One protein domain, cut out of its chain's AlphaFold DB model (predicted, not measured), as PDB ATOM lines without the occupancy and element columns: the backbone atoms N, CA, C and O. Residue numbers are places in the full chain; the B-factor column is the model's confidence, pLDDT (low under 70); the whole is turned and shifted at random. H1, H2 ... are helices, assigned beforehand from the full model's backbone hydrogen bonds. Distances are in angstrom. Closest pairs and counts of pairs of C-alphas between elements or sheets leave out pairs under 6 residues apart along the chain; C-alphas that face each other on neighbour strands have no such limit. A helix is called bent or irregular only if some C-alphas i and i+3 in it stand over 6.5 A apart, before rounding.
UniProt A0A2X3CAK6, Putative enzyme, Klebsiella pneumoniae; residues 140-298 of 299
ATOM      1  N   LEU A 140     250.294 190.247 103.625       87.69
ATOM      2  CA  LEU A 140     249.051 189.965 102.913       87.69
ATOM      3  C   LEU A 140     247.867 190.684 103.548       87.69
ATOM      4  O   LEU A 140     246.915 190.968 102.845       87.69
ATOM      5  N   ASP A 141     247.932 191.024 104.836       92.50
ATOM      6  CA  ASP A 141     246.838 191.683 105.559       92.50
ATOM      7  C   ASP A 141     246.743 193.186 105.305       92.50
ATOM      8  O   ASP A 141     245.813 193.836 105.775       92.50
ATOM      9  N   LEU A 142     247.700 193.779 104.590       89.50
ATOM     10  CA  LEU A 142     247.707 195.222 104.384       89.50
ATOM     11  C   LEU A 142     246.439 195.770 103.705       89.50
ATOM     12  O   LEU A 142     245.945 196.799 104.172       89.50
ATOM     13  N   PRO A 143     245.870 195.121 102.665       90.75
ATOM     14  CA  PRO A 143     244.624 195.573 102.052       90.75
ATOM     15  C   PRO A 143     243.447 195.631 103.035       90.75
ATOM     16  O   PRO A 143     242.555 196.451 102.842       90.75
ATOM     17  N   MET A 144     243.468 194.852 104.128       94.56
ATOM     18  CA  MET A 144     242.415 194.884 105.154       94.56
ATOM     19  C   MET A 144     242.318 196.255 105.847       94.56
ATOM     20  O   MET A 144     241.263 196.612 106.355       94.56
ATOM     21  N   LEU A 145     243.390 197.065 105.847       92.62
ATOM     22  CA  LEU A 145     243.349 198.433 106.393       92.62
ATOM     23  C   LEU A 145     242.474 199.388 105.569       92.62
ATOM     24  O   LEU A 145     242.078 200.432 106.082       92.62
ATOM     25  N   ALA A 146     242.214 199.056 104.303       92.12
ATOM     26  CA  ALA A 146     241.394 199.848 103.390       92.12
ATOM     27  C   ALA A 146     239.971 199.282 103.226       92.12
ATOM     28  O   ALA A 146     239.216 199.779 102.395       92.12
ATOM     29  N   GLN A 147     239.613 198.241 103.984       94.00
ATOM     30  CA  GLN A 147     238.338 197.538 103.867       94.00
ATOM     31  C   GLN A 147     237.623 197.486 105.212       94.00
ATOM     32  O   GLN A 147     238.232 197.196 106.247       94.00
ATOM     33  N   ASP A 148     236.311 197.701 105.193       95.50
ATOM     34  CA  ASP A 148     235.470 197.305 106.315       95.50
ATOM     35  C   ASP A 148     235.267 195.779 106.355       95.50
ATOM     36  O   ASP A 148     235.623 195.038 105.434       95.50
ATOM     37  N   TYR A 149     234.696 195.308 107.463       97.12
ATOM     38  CA  TYR A 149     234.486 193.884 107.712       97.12
ATOM     39  C   TYR A 149     233.604 193.209 106.650       97.12
ATOM     40  O   TYR A 149     233.855 192.057 106.296       97.12
ATOM     41  N   LEU A 150     232.581 193.893 106.129       96.56
ATOM     42  CA  LEU A 150     231.617 193.296 105.200       96.56
ATOM     43  C   LEU A 150     232.190 193.210 103.785       96.56
ATOM     44  O   LEU A 150     232.042 192.183 103.125       96.56
ATOM     45  N   SER A 151     232.926 194.235 103.358       95.81
ATOM     46  CA  SER A 151     233.685 194.251 102.107       95.81
ATOM     47  C   SER A 151     234.744 193.149 102.090       95.81
ATOM     48  O   SER A 151     234.812 192.368 101.139       95.81
ATOM     49  N   TRP A 152     235.510 193.026 103.179       96.88
ATOM     50  CA  TRP A 152     236.456 191.926 103.355       96.88
ATOM     51  C   TRP A 152     235.748 190.566 103.350       96.88
ATOM     52  O   TRP A 152     236.204 189.631 102.694       96.88
ATOM     53  N   SER A 153     234.593 190.458 104.016       97.06
ATOM     54  CA  SER A 153     233.812 189.218 104.046       97.06
ATOM     55  C   SER A 153     233.396 188.771 102.647       97.06
ATOM     56  O   SER A 153     233.680 187.634 102.282       97.06
ATOM     57  N   ARG A 154     232.826 189.673 101.836       95.62
ATOM     58  CA  ARG A 154     232.461 189.392 100.435       95.62
ATOM     59  C   ARG A 154     233.660 188.973  99.594       95.62
ATOM     60  O   ARG A 154     233.564 188.029  98.815       95.62
ATOM     61  N   GLN A 155     234.798 189.652  99.756       94.69
ATOM     62  CA  GLN A 155     236.019 189.281  99.045       94.69
ATOM     63  C   GLN A 155     236.435 187.849  99.394       94.69
ATOM     64  O   GLN A 155     236.735 187.060  98.501       94.69
ATOM     65  N   MET A 156     236.458 187.505 100.682       95.38
ATOM     66  CA  MET A 156     236.924 186.194 101.124       95.38
ATOM     67  C   MET A 156     235.951 185.069 100.771       95.38
ATOM     68  O   MET A 156     236.410 183.989 100.398       95.38
ATOM     69  N   THR A 157     234.639 185.304 100.841       94.81
ATOM     70  CA  THR A 157     233.632 184.310 100.440       94.81
ATOM     71  C   THR A 157     233.573 184.127  98.926       94.81
ATOM     72  O   THR A 157     233.425 182.998  98.464       94.81
ATOM     73  N   GLY A 158     233.811 185.187  98.145       93.88
ATOM     74  CA  GLY A 158     233.903 185.118  96.682       93.88
ATOM     75  C   GLY A 158     235.014 184.191  96.167       93.88
ATOM     76  O   GLY A 158     234.906 183.654  95.067       93.88
ATOM     77  N   LEU A 159     236.047 183.938  96.980       92.88
ATOM     78  CA  LEU A 159     237.142 183.013  96.665       92.88
ATOM     79  C   LEU A 159     236.801 181.538  96.914       92.88
ATOM     80  O   LEU A 159     237.592 180.672  96.544       92.88
ATOM     81  N   LEU A 160     235.683 181.222  97.574       93.69
ATOM     82  CA  LEU A 160     235.346 179.860  98.012       93.69
ATOM     83  C   LEU A 160     234.740 179.016  96.883       93.69
ATOM     84  O   LEU A 160     233.653 178.455  97.011       93.69
ATOM     85  N   GLN A 161     235.473 178.922  95.777       91.56
ATOM     86  CA  GLN A 161     235.129 178.162  94.577       91.56
ATOM     87  C   GLN A 161     236.162 177.048  94.328       91.56
ATOM     88  O   GLN A 161     237.274 177.086  94.862       91.56
ATOM     89  N   GLY A 162     235.801 176.036  93.533       93.25
ATOM     90  CA  GLY A 162     236.671 174.885  93.253       93.25
ATOM     91  C   GLY A 162     237.153 174.190  94.534       93.25
ATOM     92  O   GLY A 162     236.382 174.011  95.475       93.25
ATOM     93  N   GLN A 163     238.448 173.870  94.620       92.62
ATOM     94  CA  GLN A 163     239.039 173.208  95.796       92.62
ATOM     95  C   GLN A 163     238.891 174.012  97.100       92.62
ATOM     96  O   GLN A 163     238.739 173.437  98.179       92.62
ATOM     97  N   ARG A 164     238.856 175.354  97.032       94.25
ATOM     98  CA  ARG A 164     238.627 176.190  98.225       94.25
ATOM     99  C   ARG A 164     237.234 175.969  98.814       94.25
ATOM    100  O   ARG A 164     237.059 176.108 100.025       94.25
ATOM    101  N   ALA A 165     236.247 175.603  97.994       94.88
ATOM    102  CA  ALA A 165     234.923 175.232  98.475       94.88
ATOM    103  C   ALA A 165     234.991 173.948  99.324       94.88
ATOM    104  O   ALA A 165     234.413 173.889 100.409       94.88
ATOM    105  N   GLU A 166     235.736 172.941  98.872       95.62
ATOM    106  CA  GLU A 166     235.896 171.674  99.596       95.62
ATOM    107  C   GLU A 166     236.573 171.889 100.954       95.62
ATOM    108  O   GLU A 166     236.035 171.495 101.988       95.62
ATOM    109  N   TRP A 167     237.699 172.608 100.989       96.38
ATOM    110  CA  TRP A 167     238.425 172.858 102.242       96.38
ATOM    111  C   TRP A 167     237.662 173.749 103.230       96.38
ATOM    112  O   TRP A 167     237.860 173.633 104.437       96.38
ATOM    113  N   SER A 168     236.781 174.626 102.743       96.88
ATOM    114  CA  SER A 168     235.940 175.491 103.585       96.88
ATOM    115  C   SER A 168     234.610 174.847 104.002       96.88
ATOM    116  O   SER A 168     233.825 175.479 104.711       96.88
ATOM    117  N   ALA A 169     234.334 173.595 103.609       97.31
ATOM    118  CA  ALA A 169     233.055 172.928 103.867       97.31
ATOM    119  C   ALA A 169     232.685 172.889 105.359       97.31
ATOM    120  O   ALA A 169     231.572 173.268 105.720       97.31
ATOM    121  N   ARG A 170     233.634 172.521 106.231       97.56
ATOM    122  CA  ARG A 170     233.426 172.493 107.690       97.56
ATOM    123  C   ARG A 170     233.064 173.872 108.243       97.56
ATOM    124  O   ARG A 170     232.142 173.992 109.042       97.56
ATOM    125  N   TRP A 171     233.767 174.914 107.802       98.19
ATOM    126  CA  TRP A 171     233.477 176.286 108.214       98.19
ATOM    127  C   TRP A 171     232.064 176.713 107.779       98.19
ATOM    128  O   TRP A 171     231.302 177.214 108.603       98.19
ATOM    129  N   ARG A 172     231.663 176.424 106.531       96.81
ATOM    130  CA  ARG A 172     230.304 176.720 106.036       96.81
ATOM    131  C   ARG A 172     229.217 175.991 106.825       96.81
ATOM    132  O   ARG A 172     228.190 176.590 107.125       96.81
ATOM    133  N   GLN A 173     229.449 174.729 107.186       97.19
ATOM    134  CA  GLN A 173     228.521 173.958 108.015       97.19
ATOM    135  C   GLN A 173     228.345 174.572 109.407       97.19
ATOM    136  O   GLN A 173     227.216 174.706 109.864       97.19
ATOM    137  N   LEU A 174     229.428 174.988 110.071       97.31
ATOM    138  CA  LEU A 174     229.340 175.599 111.405       97.31
ATOM    139  C   LEU A 174     228.686 176.992 111.380       97.31
ATOM    140  O   LEU A 174     228.015 177.384 112.339       97.31
ATOM    141  N   CYS A 175     228.844 177.721 110.273       96.69
ATOM    142  CA  CYS A 175     228.145 178.978 110.017       96.69
ATOM    143  C   CYS A 175     226.628 178.808 109.823       96.69
ATOM    144  O   CYS A 175     225.886 179.780 109.980       96.69
ATOM    145  N   ALA A 176     226.145 177.611 109.475       93.38
ATOM    146  CA  ALA A 176     224.722 177.383 109.248       93.38
ATOM    147  C   ALA A 176     223.912 177.655 110.527       93.38
ATOM    148  O   ALA A 176     224.256 177.212 111.625       93.38
ATOM    149  N   GLY A 177     222.827 178.422 110.392       88.75
ATOM    150  CA  GLY A 177     221.977 178.805 111.522       88.75
ATOM    151  C   GLY A 177     222.650 179.738 112.535       88.75
ATOM    152  O   GLY A 177     222.217 179.796 113.687       88.75
ATOM    153  N   LEU A 178     223.737 180.424 112.168       94.31
ATOM    154  CA  LEU A 178     224.280 181.515 112.975       94.31
ATOM    155  C   LEU A 178     223.419 182.766 112.763       94.31
ATOM    156  O   LEU A 178     223.467 183.384 111.701       94.31
ATOM    157  N   ASP A 179     222.632 183.144 113.772       93.69
ATOM    158  CA  ASP A 179     221.867 184.392 113.725       93.69
ATOM    159  C   ASP A 179     222.810 185.592 113.946       93.69
ATOM    160  O   ASP A 179     223.451 185.676 115.002       93.69
ATOM    161  N   PRO A 180     222.915 186.529 112.984       94.50
ATOM    162  CA  PRO A 180     223.766 187.710 113.105       94.50
ATOM    163  C   PRO A 180     223.419 188.613 114.288       94.50
ATOM    164  O   PRO A 180     224.328 189.247 114.824       94.50
ATOM    165  N   LEU A 181     222.138 188.704 114.663       94.62
ATOM    166  CA  LEU A 181     221.642 189.649 115.670       94.62
ATOM    167  C   LEU A 181     221.440 189.019 117.050       94.62
ATOM    168  O   LEU A 181     221.232 189.749 118.018       94.62
ATOM    169  N   ALA A 182     221.519 187.692 117.156       95.56
ATOM    170  CA  ALA A 182     221.487 187.013 118.444       95.56
ATOM    171  C   ALA A 182     222.683 187.430 119.324       95.56
ATOM    172  O   ALA A 182     223.740 187.790 118.781       95.56
ATOM    173  N   PRO A 183     222.545 187.362 120.666       97.25
ATOM    174  CA  PRO A 183     223.651 187.593 121.589       97.25
ATOM    175  C   PRO A 183     224.885 186.770 121.208       97.25
ATOM    176  O   PRO A 183     224.767 185.619 120.784       97.25
ATOM    177  N   ALA A 184     226.058 187.380 121.339       96.00
ATOM    178  CA  ALA A 184     227.314 186.788 120.928       96.00
ATOM    179  C   ALA A 184     227.625 185.534 121.752       96.00
ATOM    180  O   ALA A 184     227.756 185.596 122.975       96.00
ATOM    181  N   ASP A 185     227.789 184.413 121.055       95.00
ATOM    182  CA  ASP A 185     228.234 183.150 121.637       95.00
ATOM    183  C   ASP A 185     229.736 182.988 121.382       95.00
ATOM    184  O   ASP A 185     230.169 182.554 120.312       95.00
ATOM    185  N   GLU A 186     230.555 183.385 122.357       94.56
ATOM    186  CA  GLU A 186     232.013 183.386 122.200       94.56
ATOM    187  C   GLU A 186     232.592 182.003 121.894       94.56
ATOM    188  O   GLU A 186     233.534 181.910 121.103       94.56
ATOM    189  N   ALA A 187     232.025 180.945 122.481       95.50
ATOM    190  CA  ALA A 187     232.481 179.577 122.264       95.50
ATOM    191  C   ALA A 187     232.184 179.141 120.826       95.50
ATOM    192  O   ALA A 187     233.090 178.722 120.103       95.50
ATOM    193  N   ARG A 188     230.947 179.356 120.363       96.38
ATOM    194  CA  ARG A 188     230.558 179.040 118.983       96.38
ATOM    195  C   ARG A 188     231.360 179.848 117.962       96.38
ATOM    196  O   ARG A 188     231.796 179.302 116.949       96.38
ATOM    197  N   LEU A 189     231.589 181.140 118.211       97.19
ATOM    198  CA  LEU A 189     232.395 181.984 117.325       97.19
ATOM    199  C   LEU A 189     233.866 181.543 117.285       97.19
ATOM    200  O   LEU A 189     234.485 181.608 116.220       97.19
ATOM    201  N   ALA A 190     234.425 181.081 118.407       96.19
ATOM    202  CA  ALA A 190     235.778 180.534 118.454       96.19
ATOM    203  C   ALA A 190     235.899 179.231 117.643       96.19
ATOM    204  O   ALA A 190     236.843 179.100 116.862       96.19
ATOM    205  N   ASP A 191     234.925 178.322 117.746       96.94
ATOM    206  CA  ASP A 191     234.899 177.073 116.972       96.94
ATOM    207  C   ASP A 191     234.810 177.329 115.461       96.94
ATOM    208  O   ASP A 191     235.526 176.713 114.663       96.94
ATOM    209  N   ILE A 192     233.974 178.288 115.047       98.12
ATOM    210  CA  ILE A 192     233.869 178.681 113.636       98.12
ATOM    211  C   ILE A 192     235.178 179.333 113.160       98.12
ATOM    212  O   ILE A 192     235.661 179.025 112.067       98.12
ATOM    213  N   ALA A 193     235.791 180.204 113.968       97.88
ATOM    214  CA  ALA A 193     237.074 180.820 113.629       97.88
ATOM    215  C   ALA A 193     238.208 179.784 113.509       97.88
ATOM    216  O   ALA A 193     239.067 179.907 112.630       97.88
ATOM    217  N   ALA A 194     238.196 178.734 114.336       97.25
ATOM    218  CA  ALA A 194     239.126 177.616 114.221       97.25
ATOM    219  C   ALA A 194     238.943 176.873 112.888       97.25
ATOM    220  O   ALA A 194     239.919 176.647 112.177       97.25
ATOM    221  N   ALA A 195     237.701 176.594 112.477       98.06
ATOM    222  CA  ALA A 195     237.429 175.976 111.177       98.06
ATOM    223  C   ALA A 195     237.857 176.861 109.987       98.06
ATOM    224  O   ALA A 195     238.349 176.348 108.981       98.06
ATOM    225  N   TRP A 196     237.718 178.188 110.096       97.94
ATOM    226  CA  TRP A 196     238.267 179.119 109.102       97.94
ATOM    227  C   TRP A 196     239.801 179.065 109.056       97.94
ATOM    228  O   TRP A 196     240.401 179.039 107.983       97.94
ATOM    229  N   THR A 197     240.448 178.990 110.220       97.12
ATOM    230  CA  THR A 197     241.910 178.878 110.338       97.12
ATOM    231  C   THR A 197     242.427 177.571 109.730       97.12
ATOM    232  O   THR A 197     243.416 177.590 108.993       97.12
ATOM    233  N   ASP A 198     241.727 176.453 109.944       97.19
ATOM    234  CA  ASP A 198     242.034 175.158 109.325       97.19
ATOM    235  C   ASP A 198     241.987 175.234 107.791       97.19
ATOM    236  O   ASP A 198     242.887 174.727 107.109       97.19
ATOM    237  N   TYR A 199     240.982 175.925 107.243       97.12
ATOM    238  CA  TYR A 199     240.884 176.211 105.811       97.12
ATOM    239  C   TYR A 199     242.099 177.011 105.307       97.12
ATOM    240  O   TYR A 199     242.709 176.637 104.304       97.12
ATOM    241  N   LEU A 200     242.520 178.063 106.018       95.94
ATOM    242  CA  LEU A 200     243.701 178.847 105.634       95.94
ATOM    243  C   LEU A 200     244.993 178.014 105.691       95.94
ATOM    244  O   LEU A 200     245.866 178.159 104.828       95.94
ATOM    245  N   HIS A 201     245.113 177.109 106.668       94.94
ATOM    246  CA  HIS A 201     246.209 176.143 106.721       94.94
ATOM    247  C   HIS A 201     246.193 175.186 105.526       94.94
ATOM    248  O   HIS A 201     247.262 174.903 104.982       94.94
ATOM    249  N   ALA A 202     245.019 174.709 105.097       95.19
ATOM    250  CA  ALA A 202     244.882 173.891 103.893       95.19
ATOM    251  C   ALA A 202     245.337 174.658 102.647       95.19
ATOM    252  O   ALA A 202     246.236 174.191 101.951       95.19
ATOM    253  N   CYS A 203     244.847 175.886 102.447       92.94
ATOM    254  CA  CYS A 203     245.284 176.736 101.340       92.94
ATOM    255  C   CYS A 203     246.806 176.918 101.305       92.94
ATOM    256  O   CYS A 203     247.419 176.830 100.243       92.94
ATOM    257  N   LYS A 204     247.434 177.139 102.466       89.94
ATOM    258  CA  LYS A 204     248.891 177.291 102.550       89.94
ATOM    259  C   LYS A 204     249.644 176.011 102.187       89.94
ATOM    260  O   LYS A 204     250.701 176.104 101.563       89.94
ATOM    261  N   ARG A 205     249.153 174.834 102.597       90.94
ATOM    262  CA  ARG A 205     249.786 173.546 102.256       90.94
ATOM    263  C   ARG A 205     249.786 173.302 100.751       90.94
ATOM    264  O   ARG A 205     250.805 172.864 100.231       90.94
ATOM    265  N   GLU A 206     248.712 173.700 100.082       90.75
ATOM    266  CA  GLU A 206     248.553 173.613  98.624       90.75
ATOM    267  C   GLU A 206     249.250 174.758  97.866       90.75
ATOM    268  O   GLU A 206     249.093 174.916  96.660       90.75
ATOM    269  N   GLY A 207     250.039 175.583  98.563       86.56
ATOM    270  CA  GLY A 207     250.865 176.621  97.946       86.56
ATOM    271  C   GLY A 207     250.123 177.904  97.573       86.56
ATOM    272  O   GLY A 207     250.717 178.783  96.950       86.56
ATOM    273  N   LEU A 208     248.862 178.072  97.981       86.12
ATOM    274  CA  LEU A 208     248.112 179.290  97.690       86.12
ATOM    275  C   LEU A 208     248.688 180.489  98.447       86.12
ATOM    276  O   LEU A 208     248.890 180.464  99.661       86.12
ATOM    277  N   HIS A 209     248.919 181.571  97.708       77.19
ATOM    278  CA  HIS A 209     249.552 182.777  98.239       77.19
ATOM    279  C   HIS A 209     248.558 183.781  98.821       77.19
ATOM    280  O   HIS A 209     248.932 184.569  99.685       77.19
ATOM    281  N   PHE A 210     247.298 183.757  98.375       84.06
ATOM    282  CA  PHE A 210     246.264 184.629  98.920       84.06
ATOM    283  C   PHE A 210     245.507 183.926 100.049       84.06
ATOM    284  O   PHE A 210     244.532 183.201  99.815       84.06
ATOM    285  N   ILE A 211     246.015 184.128 101.266       88.56
ATOM    286  CA  ILE A 211     245.445 183.674 102.536       88.56
ATOM    287  C   ILE A 211     245.344 184.878 103.478       88.56
ATOM    288  O   ILE A 211     246.339 185.546 103.754       88.56
ATOM    289  N   GLN A 212     244.137 185.173 103.947       93.62
ATOM    290  CA  GLN A 212     243.875 186.247 104.900       93.62
ATOM    291  C   GLN A 212     242.900 185.743 105.975       93.62
ATOM    292  O   GLN A 212     241.912 185.089 105.628       93.62
ATOM    293  N   PRO A 213     243.129 186.060 107.260       95.31
ATOM    294  CA  PRO A 213     244.229 186.881 107.772       95.31
ATOM    295  C   PRO A 213     245.548 186.094 107.939       95.31
ATOM    296  O   PRO A 213     245.564 184.962 108.415       95.31
ATOM    297  N   GLY A 214     246.689 186.685 107.588       92.69
ATOM    298  CA  GLY A 214     248.005 186.042 107.590       92.69
ATOM    299  C   GLY A 214     248.493 185.604 108.977       92.69
ATOM    300  O   GLY A 214     249.166 184.575 109.092       92.69
ATOM    301  N   ARG A 215     248.124 186.322 110.051       93.06
ATOM    302  CA  ARG A 215     248.461 185.904 111.428       93.06
ATOM    303  C   ARG A 215     247.653 184.696 111.894       93.06
ATOM    304  O   ARG A 215     248.043 184.089 112.876       93.06
ATOM    305  N   PHE A 216     246.586 184.288 111.210       94.56
ATOM    306  CA  PHE A 216     245.869 183.070 111.610       94.56
ATOM    307  C   PHE A 216     246.743 181.837 111.382       94.56
ATOM    308  O   PHE A 216     246.787 180.929 112.200       94.56
ATOM    309  N   VAL A 217     247.515 181.853 110.295       91.81
ATOM    310  CA  VAL A 217     248.382 180.739 109.907       91.81
ATOM    311  C   VAL A 217     249.769 180.823 110.555       91.81
ATOM    312  O   VAL A 217     250.461 179.813 110.693       91.81
ATOM    313  N   LEU A 218     250.198 182.030 110.934       90.12
ATOM    314  CA  LEU A 218     251.438 182.295 111.667       90.12
ATOM    315  C   LEU A 218     251.160 183.293 112.804       90.12
ATOM    316  O   LEU A 218     251.454 184.483 112.644       90.12
ATOM    317  N   PRO A 219     250.577 182.830 113.927       90.50
ATOM    318  CA  PRO A 219     250.105 183.712 114.996       90.50
ATOM    319  C   PRO A 219     251.220 184.290 115.866       90.50
ATOM    320  O   PRO A 219     251.018 185.327 116.498       90.50
ATOM    321  N   GLY A 220     252.398 183.659 115.892       86.81
ATOM    322  CA  GLY A 220     253.461 184.015 116.835       86.81
ATOM    323  C   GLY A 220     252.920 184.053 118.269       86.81
ATOM    324  O   GLY A 220     252.177 183.164 118.677       86.81
ATOM    325  N   GLU A 221     253.213 185.136 118.984       83.94
ATOM    326  CA  GLU A 221     252.762 185.374 120.365       83.94
ATOM    327  C   GLU A 221     251.241 185.574 120.515       83.94
ATOM    328  O   GLU A 221     250.730 185.621 121.627       83.94
ATOM    329  N   MET A 222     250.491 185.722 119.415       89.06
ATOM    330  CA  MET A 222     249.036 185.924 119.452       89.06
ATOM    331  C   MET A 222     248.236 184.618 119.408       89.06
ATOM    332  O   MET A 222     247.011 184.661 119.274       89.06
ATOM    333  N   ALA A 223     248.893 183.460 119.481       89.06
ATOM    334  CA  ALA A 223     248.213 182.171 119.466       89.06
ATOM    335  C   ALA A 223     247.170 182.096 120.596       89.06
ATOM    336  O   ALA A 223     247.475 182.360 121.756       89.06
ATOM    337  N   GLY A 224     245.921 181.778 120.243       87.69
ATOM    338  CA  GLY A 224     244.800 181.730 121.187       87.69
ATOM    339  C   GLY A 224     244.196 183.091 121.566       87.69
ATOM    340  O   GLY A 224     243.208 183.124 122.294       87.69
ATOM    341  N   ALA A 225     244.727 184.214 121.073       93.25
ATOM    342  CA  ALA A 225     244.166 185.527 121.371       93.25
ATOM    343  C   ALA A 225     242.770 185.705 120.731       93.25
ATOM    344  O   ALA A 225     242.605 185.390 119.550       93.25
ATOM    345  N   PRO A 226     241.796 186.334 121.423       92.12
ATOM    346  CA  PRO A 226     240.471 186.628 120.856       92.12
ATOM    347  C   PRO A 226     240.516 187.479 119.580       92.12
ATOM    348  O   PRO A 226     239.642 187.397 118.721       92.12
ATOM    349  N   ALA A 227     241.577 188.273 119.414       93.00
ATOM    350  CA  ALA A 227     241.836 189.046 118.201       93.00
ATOM    351  C   ALA A 227     242.033 188.177 116.942       93.00
ATOM    352  O   ALA A 227     241.946 188.703 115.837       93.00
ATOM    353  N   LEU A 228     242.311 186.877 117.099       95.25
ATOM    354  CA  LEU A 228     242.413 185.899 116.012       95.25
ATOM    355  C   LEU A 228     241.169 185.001 115.900       95.25
ATOM    356  O   LEU A 228     241.201 183.986 115.217       95.25
ATOM    357  N   GLN A 229     240.070 185.354 116.569       96.06
ATOM    358  CA  GLN A 229     238.833 184.570 116.577       96.06
ATOM    359  C   GLN A 229     237.717 185.295 115.815       96.06
ATOM    360  O   GLN A 229     236.668 185.626 116.368       96.06
ATOM    361  N   PHE A 230     237.964 185.586 114.539       97.69
ATOM    362  CA  PHE A 230     236.959 186.110 113.613       97.69
ATOM    363  C   PHE A 230     237.070 185.416 112.256       97.69
ATOM    364  O   PHE A 230     238.067 184.775 111.952       97.69
ATOM    365  N   PHE A 231     236.041 185.535 111.431       98.12
ATOM    366  CA  PHE A 231     235.956 184.903 110.116       98.12
ATOM    367  C   PHE A 231     235.084 185.779 109.204       98.12
ATOM    368  O   PHE A 231     234.348 186.633 109.721       98.12
ATOM    369  N   PRO A 232     235.180 185.645 107.868       97.56
ATOM    370  CA  PRO A 232     234.318 186.408 106.972       97.56
ATOM    371  C   PRO A 232     232.860 186.032 107.218       97.56
ATOM    372  O   PRO A 232     232.558 184.865 107.430       97.56
ATOM    373  N   TRP A 233     231.943 186.991 107.205       97.25
ATOM    374  CA  TRP A 233     230.527 186.658 107.294       97.25
ATOM    375  C   TRP A 233     230.115 185.813 106.069       97.25
ATOM    376  O   TRP A 233     230.447 186.204 104.948       97.25
ATOM    377  N   PRO A 234     229.435 184.661 106.250       94.62
ATOM    378  CA  PRO A 234     229.270 183.658 105.195       94.62
ATOM    379  C   PRO A 234     228.444 184.127 104.000       94.62
ATOM    380  O   PRO A 234     228.773 183.783 102.868       94.62
ATOM    381  N   ASP A 235     227.403 184.919 104.246       91.69
ATOM    382  CA  ASP A 235     226.549 185.472 103.202       91.69
ATOM    383  C   ASP A 235     226.050 186.855 103.632       91.69
ATOM    384  O   ASP A 235     225.139 186.997 104.454       91.69
ATOM    385  N   VAL A 236     226.745 187.891 103.158       92.06
ATOM    386  CA  VAL A 236     226.426 189.289 103.488       92.06
ATOM    387  C   VAL A 236     225.129 189.716 102.803       92.06
ATOM    388  O   VAL A 236     224.333 190.446 103.395       92.06
ATOM    389  N   ASP A 237     224.898 189.242 101.580       90.69
ATOM    390  CA  ASP A 237     223.813 189.724 100.732       90.69
ATOM    391  C   ASP A 237     222.479 189.049 101.089       90.69
ATOM    392  O   ASP A 237     221.448 189.721 101.084       90.69
ATOM    393  N   ALA A 238     222.488 187.781 101.527       90.00
ATOM    394  CA  ALA A 238     221.284 187.106 102.024       90.00
ATOM    395  C   ALA A 238     220.739 187.711 103.329       90.00
ATOM    396  O   ALA A 238     219.527 187.746 103.542       90.00
ATOM    397  N   VAL A 239     221.614 188.187 104.221       88.25
ATOM    398  CA  VAL A 239     221.193 188.848 105.471       88.25
ATOM    399  C   VAL A 239     220.835 190.317 105.236       88.25
ATOM    400  O   VAL A 239     219.949 190.858 105.906       88.25
ATOM    401  N   GLY A 240     221.534 190.959 104.301       91.19
ATOM    402  CA  GLY A 240     221.449 192.382 104.019       91.19
ATOM    403  C   GLY A 240     222.510 193.184 104.774       91.19
ATOM    404  O   GLY A 240     222.593 193.166 106.006       91.19
ATOM    405  N   GLU A 241     223.285 193.963 104.023       91.31
ATOM    406  CA  GLU A 241     224.379 194.785 104.549       91.31
ATOM    407  C   GLU A 241     223.925 195.751 105.647       91.31
ATOM    408  O   GLU A 241     224.574 195.846 106.684       91.31
ATOM    409  N   ALA A 242     222.777 196.414 105.466       90.12
ATOM    410  CA  ALA A 242     222.262 197.371 106.442       90.12
ATOM    411  C   ALA A 242     221.995 196.712 107.808       90.12
ATOM    412  O   ALA A 242     222.318 197.282 108.849       90.12
ATOM    413  N   LYS A 243     221.473 195.479 107.801       90.12
ATOM    414  CA  LYS A 243     221.179 194.706 109.013       90.12
ATOM    415  C   LYS A 243     222.463 194.308 109.744       90.12
ATOM    416  O   LYS A 243     222.549 194.461 110.959       90.12
ATOM    417  N   LEU A 244     223.481 193.857 109.010       91.88
ATOM    418  CA  LEU A 244     224.795 193.522 109.571       91.88
ATOM    419  C   LEU A 244     225.553 194.765 110.063       91.88
ATOM    420  O   LEU A 244     226.212 194.728 111.101       91.88
ATOM    421  N   ALA A 245     225.444 195.887 109.352       89.12
ATOM    422  CA  ALA A 245     226.068 197.150 109.729       89.12
ATOM    423  C   ALA A 245     225.456 197.737 111.013       89.12
ATOM    424  O   ALA A 245     226.183 198.284 111.842       89.12
ATOM    425  N   GLN A 246     224.153 197.565 111.232       87.88
ATOM    426  CA  GLN A 246     223.455 198.045 112.431       87.88
ATOM    427  C   GLN A 246     223.514 197.074 113.620       87.88
ATOM    428  O   GLN A 246     223.041 197.414 114.701       87.88
ATOM    429  N   ALA A 247     224.102 195.887 113.448       91.75
ATOM    430  CA  ALA A 247     224.214 194.894 114.509       91.75
ATOM    431  C   ALA A 247     224.956 195.462 115.735       91.75
ATOM    432  O   ALA A 247     226.027 196.070 115.603       91.75
ATOM    433  N   ASP A 248     224.386 195.255 116.924       93.69
ATOM    434  CA  ASP A 248     224.979 195.690 118.191       93.69
ATOM    435  C   ASP A 248     226.310 194.969 118.456       93.69
ATOM    436  O   ASP A 248     226.493 193.822 118.051       93.69
ATOM    437  N   LYS A 249     227.245 195.609 119.166       92.56
ATOM    438  CA  LYS A 249     228.579 195.042 119.451       92.56
ATOM    439  C   LYS A 249     228.547 193.732 120.254       92.56
ATOM    440  O   LYS A 249     229.518 192.983 120.203       92.56
ATOM    441  N   HIS A 250     227.461 193.463 120.981       94.31
ATOM    442  CA  HIS A 250     227.237 192.233 121.739       94.31
ATOM    443  C   HIS A 250     226.474 191.165 120.949       94.31
ATOM    444  O   HIS A 250     226.152 190.127 121.515       94.31
ATOM    445  N   SER A 251     226.182 191.394 119.668       97.31
ATOM    446  CA  SER A 251     225.656 190.369 118.761       97.31
ATOM    447  C   SER A 251     226.780 189.581 118.085       97.31
ATOM    448  O   SER A 251     227.924 190.045 118.034       97.31
ATOM    449  N   ASN A 252     226.464 188.419 117.510       96.62
ATOM    450  CA  ASN A 252     227.437 187.616 116.760       96.62
ATOM    451  C   ASN A 252     228.147 188.430 115.662       96.62
ATOM    452  O   ASN A 252     229.379 188.463 115.608       96.62
ATOM    453  N   ALA A 253     227.390 189.131 114.812       96.50
ATOM    454  CA  ALA A 253     227.965 189.933 113.731       96.50
ATOM    455  C   ALA A 253     228.760 191.141 114.261       96.50
ATOM    456  O   ALA A 253     229.840 191.453 113.750       96.50
ATOM    457  N   GLY A 254     228.262 191.804 115.311       96.69
ATOM    458  CA  GLY A 254     228.951 192.936 115.928       96.69
ATOM    459  C   GLY A 254     230.276 192.549 116.581       96.69
ATOM    460  O   GLY A 254     231.271 193.250 116.391       96.69
ATOM    461  N   MET A 255     230.332 191.409 117.273       97.25
ATOM    462  CA  MET A 255     231.562 190.915 117.895       97.25
ATOM    463  C   MET A 255     232.628 190.564 116.849       97.25
ATOM    464  O   MET A 255     233.793 190.940 117.010       97.25
ATOM    465  N   LEU A 256     232.248 189.892 115.757       97.75
ATOM    466  CA  LEU A 256     233.166 189.586 114.652       97.75
ATOM    467  C   LEU A 256     233.730 190.863 114.020       97.75
ATOM    468  O   LEU A 256     234.939 190.958 113.788       97.75
ATOM    469  N   ARG A 257     232.878 191.875 113.813       97.12
ATOM    470  CA  ARG A 257     233.286 193.187 113.300       97.12
ATOM    471  C   ARG A 257     234.267 193.898 114.233       97.12
ATOM    472  O   ARG A 257     235.260 194.450 113.757       97.12
ATOM    473  N   GLU A 258     234.033 193.874 115.544       96.62
ATOM    474  CA  GLU A 258     234.949 194.477 116.521       96.62
ATOM    475  C   GLU A 258     236.299 193.747 116.573       96.62
ATOM    476  O   GLU A 258     237.349 194.396 116.586       96.62
ATOM    477  N   ARG A 259     236.304 192.408 116.512       97.38
ATOM    478  CA  ARG A 259     237.541 191.610 116.434       97.38
ATOM    479  C   ARG A 259     238.326 191.904 115.150       97.38
ATOM    480  O   ARG A 259     239.532 192.143 115.228       97.38
ATOM    481  N   TYR A 260     237.654 191.988 113.998       97.75
ATOM    482  CA  TYR A 260     238.264 192.401 112.727       97.75
ATOM    483  C   TYR A 260     238.884 193.803 112.823       97.75
ATOM    484  O   TYR A 260     240.050 194.009 112.483       97.75
ATOM    485  N   LYS A 261     238.137 194.779 113.354       96.50
ATOM    486  CA  LYS A 261     238.618 196.158 113.521       96.50
ATOM    487  C   LYS A 261     239.835 196.221 114.443       96.50
ATOM    488  O   LYS A 261     240.814 196.902 114.125       96.50
ATOM    489  N   TYR A 262     239.802 195.489 115.558       97.06
ATOM    490  CA  TYR A 262     240.938 195.363 116.464       97.06
ATOM    491  C   TYR A 262     242.155 194.775 115.745       97.06
ATOM    492  O   TYR A 262     243.259 195.311 115.868       97.06
ATOM    493  N   TYR A 263     241.965 193.710 114.964       97.25
ATOM    494  CA  TYR A 263     243.027 193.089 114.180       97.25
ATOM    495  C   TYR A 263     243.684 194.094 113.224       97.25
ATOM    496  O   TYR A 263     244.900 194.296 113.274       97.25
ATOM    497  N   CYS A 264     242.896 194.809 112.424       95.62
ATOM    498  CA  CYS A 264     243.408 195.819 111.500       95.62
ATOM    499  C   CYS A 264     244.186 196.930 112.232       95.62
ATOM    500  O   CYS A 264     245.348 197.208 111.916       95.62
ATOM    501  N   GLU A 265     243.596 197.539 113.262       93.75
ATOM    502  CA  GLU A 265     244.179 198.714 113.922       93.75
ATOM    503  C   GLU A 265     245.341 198.391 114.869       93.75
ATOM    504  O   GLU A 265     246.302 199.161 114.971       93.75
ATOM    505  N   ARG A 266     245.281 197.268 115.588       94.19
ATOM    506  CA  ARG A 266     246.248 196.939 116.649       94.19
ATOM    507  C   ARG A 266     247.295 195.936 116.184       94.19
ATOM    508  O   ARG A 266     248.457 196.067 116.574       94.19
ATOM    509  N   VAL A 267     246.919 194.987 115.328       93.19
ATOM    510  CA  VAL A 267     247.821 193.927 114.850       93.19
ATOM    511  C   VAL A 267     248.502 194.349 113.558       93.19
ATOM    512  O   VAL A 267     249.724 194.498 113.536       93.19
ATOM    513  N   VAL A 268     247.731 194.608 112.498       93.00
ATOM    514  CA  VAL A 268     248.279 194.918 111.169       93.00
ATOM    515  C   VAL A 268     249.000 196.263 111.207       93.00
ATOM    516  O   VAL A 268     250.220 196.326 111.048       93.00
ATOM    517  N   LYS A 269     248.287 197.349 111.511       89.88
ATOM    518  CA  LYS A 269     248.863 198.704 111.563       89.88
ATOM    519  C   LYS A 269     249.953 198.839 112.630       89.88
ATOM    520  O   LYS A 269     250.958 199.513 112.401       89.88
ATOM    521  N   GLY A 270     249.781 198.173 113.775       89.19
ATOM    522  CA  GLY A 270     250.783 198.120 114.842       89.19
ATOM    523  C   GLY A 270     252.094 197.475 114.389       89.19
ATOM    524  O   GLY A 270     253.168 198.000 114.687       89.19
ATOM    525  N   PHE A 271     252.018 196.383 113.623       87.81
ATOM    526  CA  PHE A 271     253.188 195.742 113.029       87.81
ATOM    527  C   PHE A 271     253.926 196.679 112.064       87.81
ATOM    528  O   PHE A 271     255.128 196.875 112.232       87.81
ATOM    529  N   TYR A 272     253.227 197.320 111.120       81.81
ATOM    530  CA  TYR A 272     253.863 198.216 110.143       81.81
ATOM    531  C   TYR A 272     254.585 199.393 110.801       81.81
ATOM    532  O   TYR A 272     255.733 199.673 110.463       81.81
ATOM    533  N   LYS A 273     253.961 200.030 111.800       82.12
ATOM    534  CA  LYS A 273     254.586 201.138 112.542       82.12
ATOM    535  C   LYS A 273     255.895 200.737 113.230       82.12
ATOM    536  O   LYS A 273     256.791 201.567 113.332       82.12
ATOM    537  N   ARG A 274     256.005 199.493 113.714       77.50
ATOM    538  CA  ARG A 274     257.197 199.003 114.427       77.50
ATOM    539  C   ARG A 274     258.258 198.428 113.493       77.50
ATOM    540  O   ARG A 274     259.432 198.752 113.635       77.50
ATOM    541  N   ALA A 275     257.855 197.553 112.576       71.06
ATOM    542  CA  ALA A 275     258.774 196.796 111.732       71.06
ATOM    543  C   ALA A 275     259.261 197.599 110.520       71.06
ATOM    544  O   ALA A 275     260.379 197.389 110.057       71.06
ATOM    545  N   LEU A 276     258.436 198.522 110.014       69.88
ATOM    546  CA  LEU A 276     258.679 199.267 108.780       69.88
ATOM    547  C   LEU A 276     258.397 200.773 108.966       69.88
ATOM    548  O   LEU A 276     257.597 201.339 108.226       69.88
ATOM    549  N   PRO A 277     259.056 201.463 109.918       62.59
ATOM    550  CA  PRO A 277     258.758 202.864 110.237       62.59
ATOM    551  C   PRO A 277     258.999 203.837 109.068       62.59
ATOM    552  O   PRO A 277     258.446 204.932 109.060       62.59
ATOM    553  N   ALA A 278     259.811 203.442 108.080       56.25
ATOM    554  CA  ALA A 278     260.078 204.218 106.870       56.25
ATOM    555  C   ALA A 278     259.049 203.997 105.740       56.25
ATOM    556  O   ALA A 278     259.047 204.758 104.776       56.25
ATOM    557  N   LEU A 279     258.180 202.980 105.835       50.94
ATOM    558  CA  LEU A 279     257.124 202.713 104.854       50.94
ATOM    559  C   LEU A 279     255.784 203.195 105.409       50.94
ATOM    560  O   LEU A 279     255.318 202.727 106.450       50.94
ATOM    561  N   ARG A 280     255.128 204.126 104.708       52.94
ATOM    562  CA  ARG A 280     253.760 204.524 105.060       52.94
ATOM    563  C   ARG A 280     252.796 203.435 104.571       52.94
ATOM    564  O   ARG A 280     252.874 203.065 103.403       52.94
ATOM    565  N   PRO A 281     251.847 202.956 105.400       52.53
ATOM    566  CA  PRO A 281     250.896 201.912 104.999       52.53
ATOM    567  C   PRO A 281     250.119 202.223 103.708       52.53
ATOM    568  O   PRO A 281     249.835 201.316 102.930       52.53
ATOM    569  N   ALA A 282     249.830 203.506 103.457       53.59
ATOM    570  CA  ALA A 282     249.153 203.976 102.247       53.59
ATOM    571  C   ALA A 282     249.951 203.704 100.956       53.59
ATOM    572  O   ALA A 282     249.353 203.399  99.930       53.59
ATOM    573  N   ASP A 283     251.287 203.739 101.021       48.66
ATOM    574  CA  ASP A 283     252.165 203.556  99.858       48.66
ATOM    575  C   ASP A 283     252.269 202.065  99.449       48.66
ATOM    576  O   ASP A 283     252.642 201.743  98.324       48.66
ATOM    577  N   CYS A 284     251.907 201.133 100.343       49.97
ATOM    578  CA  CYS A 284     252.024 199.688 100.114       49.97
ATOM    579  C   CYS A 284     250.686 199.004  99.748       49.97
ATOM    580  O   CYS A 284     250.697 197.942  99.121       49.97
ATOM    581  N   ALA A 285     249.534 199.584 100.115       50.97
ATOM    582  CA  ALA A 285     248.220 198.946  99.946       50.97
ATOM    583  C   ALA A 285     247.805 198.793  98.467       50.97
ATOM    584  O   ALA A 285     247.228 197.771  98.093       50.97
ATOM    585  N   GLY A 286     248.154 199.765  97.615       43.53
ATOM    586  CA  GLY A 286     247.789 199.756  96.192       43.53
ATOM    587  C   GLY A 286     248.519 198.694  95.358       43.53
ATOM    588  O   GLY A 286     247.908 198.059  94.503       43.53
ATOM    589  N   GLY A 287     249.807 198.449  95.630       45.44
ATOM    590  CA  GLY A 287     250.621 197.500  94.854       45.44
ATOM    591  C   GLY A 287     250.390 196.029  95.216       45.44
ATOM    592  O   GLY A 287     250.424 195.160  94.347       45.44
ATOM    593  N   LEU A 288     250.115 195.742  96.495       47.47
ATOM    594  CA  LEU A 288     249.879 194.375  96.973       47.47
ATOM    595  C   LEU A 288     248.485 193.857  96.595       47.47
ATOM    596  O   LEU A 288     248.365 192.679  96.277       47.47
ATOM    597  N   SER A 289     247.456 194.715  96.564       46.72
ATOM    598  CA  SER A 289     246.092 194.309  96.183       46.72
ATOM    599  C   SER A 289     246.024 193.788  94.744       46.72
ATOM    600  O   SER A 289     245.475 192.714  94.512       46.72
ATOM    601  N   ALA A 290     246.639 194.493  93.790       40.62
ATOM    602  CA  ALA A 290     246.604 194.115  92.376       40.62
ATOM    603  C   ALA A 290     247.382 192.815  92.094       40.62
ATOM    604  O   ALA A 290     246.861 191.903  91.453       40.62
ATOM    605  N   ALA A 291     248.599 192.687  92.638       40.19
ATOM    606  CA  ALA A 291     249.434 191.500  92.441       40.19
ATOM    607  C   ALA A 291     248.871 190.249  93.146       40.19
ATOM    608  O   ALA A 291     249.010 189.129  92.649       40.19
ATOM    609  N   ALA A 292     248.229 190.428  94.302       45.12
ATOM    610  CA  ALA A 292     247.620 189.342  95.058       45.12
ATOM    611  C   ALA A 292     246.302 188.855  94.432       45.12
ATOM    612  O   ALA A 292     246.071 187.649  94.385       45.12
ATOM    613  N   GLN A 293     245.477 189.764  93.898       44.94
ATOM    614  CA  GLN A 293     244.251 189.416  93.170       44.94
ATOM    615  C   GLN A 293     244.552 188.701  91.845       44.94
ATOM    616  O   GLN A 293     243.916 187.693  91.549       44.94
ATOM    617  N   GLN A 294     245.565 189.149  91.093       41.50
ATOM    618  CA  GLN A 294     245.960 188.508  89.831       41.50
ATOM    619  C   GLN A 294     246.469 187.071  90.019       41.50
ATOM    620  O   GLN A 294     246.167 186.215  89.198       41.50
ATOM    621  N   ARG A 295     247.175 186.773  91.119       45.12
ATOM    622  CA  ARG A 295     247.639 185.404  91.426       45.12
ATOM    623  C   ARG A 295     246.599 184.535  92.136       45.12
ATOM    624  O   ARG A 295     246.683 183.313  92.068       45.12
ATOM    625  N   ALA A 296     245.626 185.129  92.830       41.22
ATOM    626  CA  ALA A 296     244.523 184.389  93.449       41.22
ATOM    627  C   ALA A 296     243.537 183.813  92.416       41.22
ATOM    628  O   ALA A 296     242.863 182.832  92.719       41.22
ATOM    629  N   ALA A 297     243.482 184.400  91.215       37.19
ATOM    630  CA  ALA A 297     242.614 183.983  90.117       37.19
ATOM    631  C   ALA A 297     243.123 182.766  89.315       37.19
ATOM    632  O   ALA A 297     242.442 182.343  88.388       37.19
ATOM    633  N   GLY A 298     244.278 182.184  89.662       38.75
ATOM    634  CA  GLY A 298     244.764 180.967  89.003       38.75
ATOM    635  C   GLY A 298     245.104 181.151  87.520       38.75
ATOM    636  O   GLY A 298     244.691 180.332  86.703       38.75
TER     637      GLY A 298
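Overview. This is residues 140 to 298 of the 299 residues of the protein "Putative enzyme" of Klebsiella pneumoniae (UniProt A0A2X3CAK6). The longest helix, H9, and the second long helix, H5, spread from their neighbouring first ends as a V, with H6 and part of the unnamed stretch 218 to 235 between them. H3 and H4 pack on H5; H1 and H2 meet H9, and H10 folds back from H9's last end past H1. The printed part has 159 residues with ten named helices, H1 to H10 in chain order, and no named strand: the class is all helix. It is compact, with a radius of gyration of the C-alphas of 15.3 A and spans of 44 by 33 by 31 A.

Arrangement. H9, residues 252 to 275, touches H1, residues 142 to 146, with residues 264 to 269 alone; the closest C-alphas, of Leu 145 and Cys 264, are 5.7 A apart. With residues 257 to 261 alone, H9 only just touches H2, residues 149 to 158, with 3 pairs of C-alphas within 8 A, the closest those of Tyr 149 and Arg 257 at 5.8 A; their lines are about perpendicular at 86 degrees. H1 also touches H10, residues 281 to 296, closest at the C-alphas of Pro 143 and Ala 285, 5.4 A. H2 only just touches H7, residues 236 to 239, with 3 such pairs, the closest those of Arg 154 and Val 236 at 6.8 A. H8, residues 241 to 245, is close to H9 but not clearly touching it, the closest C-alphas, of Leu 244 and Ala 253, being 6.3 A apart. H5, residues 186 to 205, is close to H9 but not clearly touching it, at a steep tilt of 51 degrees, the same way; the closest C-alphas, of Leu 189 and Asn 252, are 7.5 A apart. H5 is the hub, touching three helices. One is H4, residues 169 to 175, in a helical hairpin at a shallow tilt of 20 degrees, opposite ways, closest at the C-alphas of Trp 171 and Ala 195, 4.9 A. The others are H3, residues 163 to 167, closest at the C-alphas of Trp 167 and Tyr 199, 5.5 A, and H6, residues 214 to 217, closest at those of Thr 197 and Phe 216, 5.9 A. Every O i to N i+4 pair is within hydrogen-bond range in H2, H3, H4, H5 and H8, against 17 of 20 in H9, 8 of 12 in H10 and 0 of 1 in H1, where 2 of 2 O i to N i+3 pairs are; H6 and H7 are too short for an i+4 pair.

Along the chain. H9 is 33.0 A long, from C-alpha 252 at (227.437, 187.616, 116.760) to C-alpha 275 at (258.774, 196.796, 111.732). H5 is 28.5 A long and H10 21.9 A, ending at C-alpha 296 at (244.523, 184.389, 93.449). H10 is only just irregular, C-alphas 283 and 286 being 6.9 A apart, with a kink of 29 degrees near residue 288.

Size, cuts and confidence. The two C-alphas farthest apart, of Gly 177 and Ala 278, are 46.0 A apart. The printed part has no cut. H6 to H7 is the long link, 18 residues. Residues 274 to 279, of which 274 and 275 belong to H9, stand free. The mean pLDDT of the printed part is 86.7, and residues 276 to 298 are under 70.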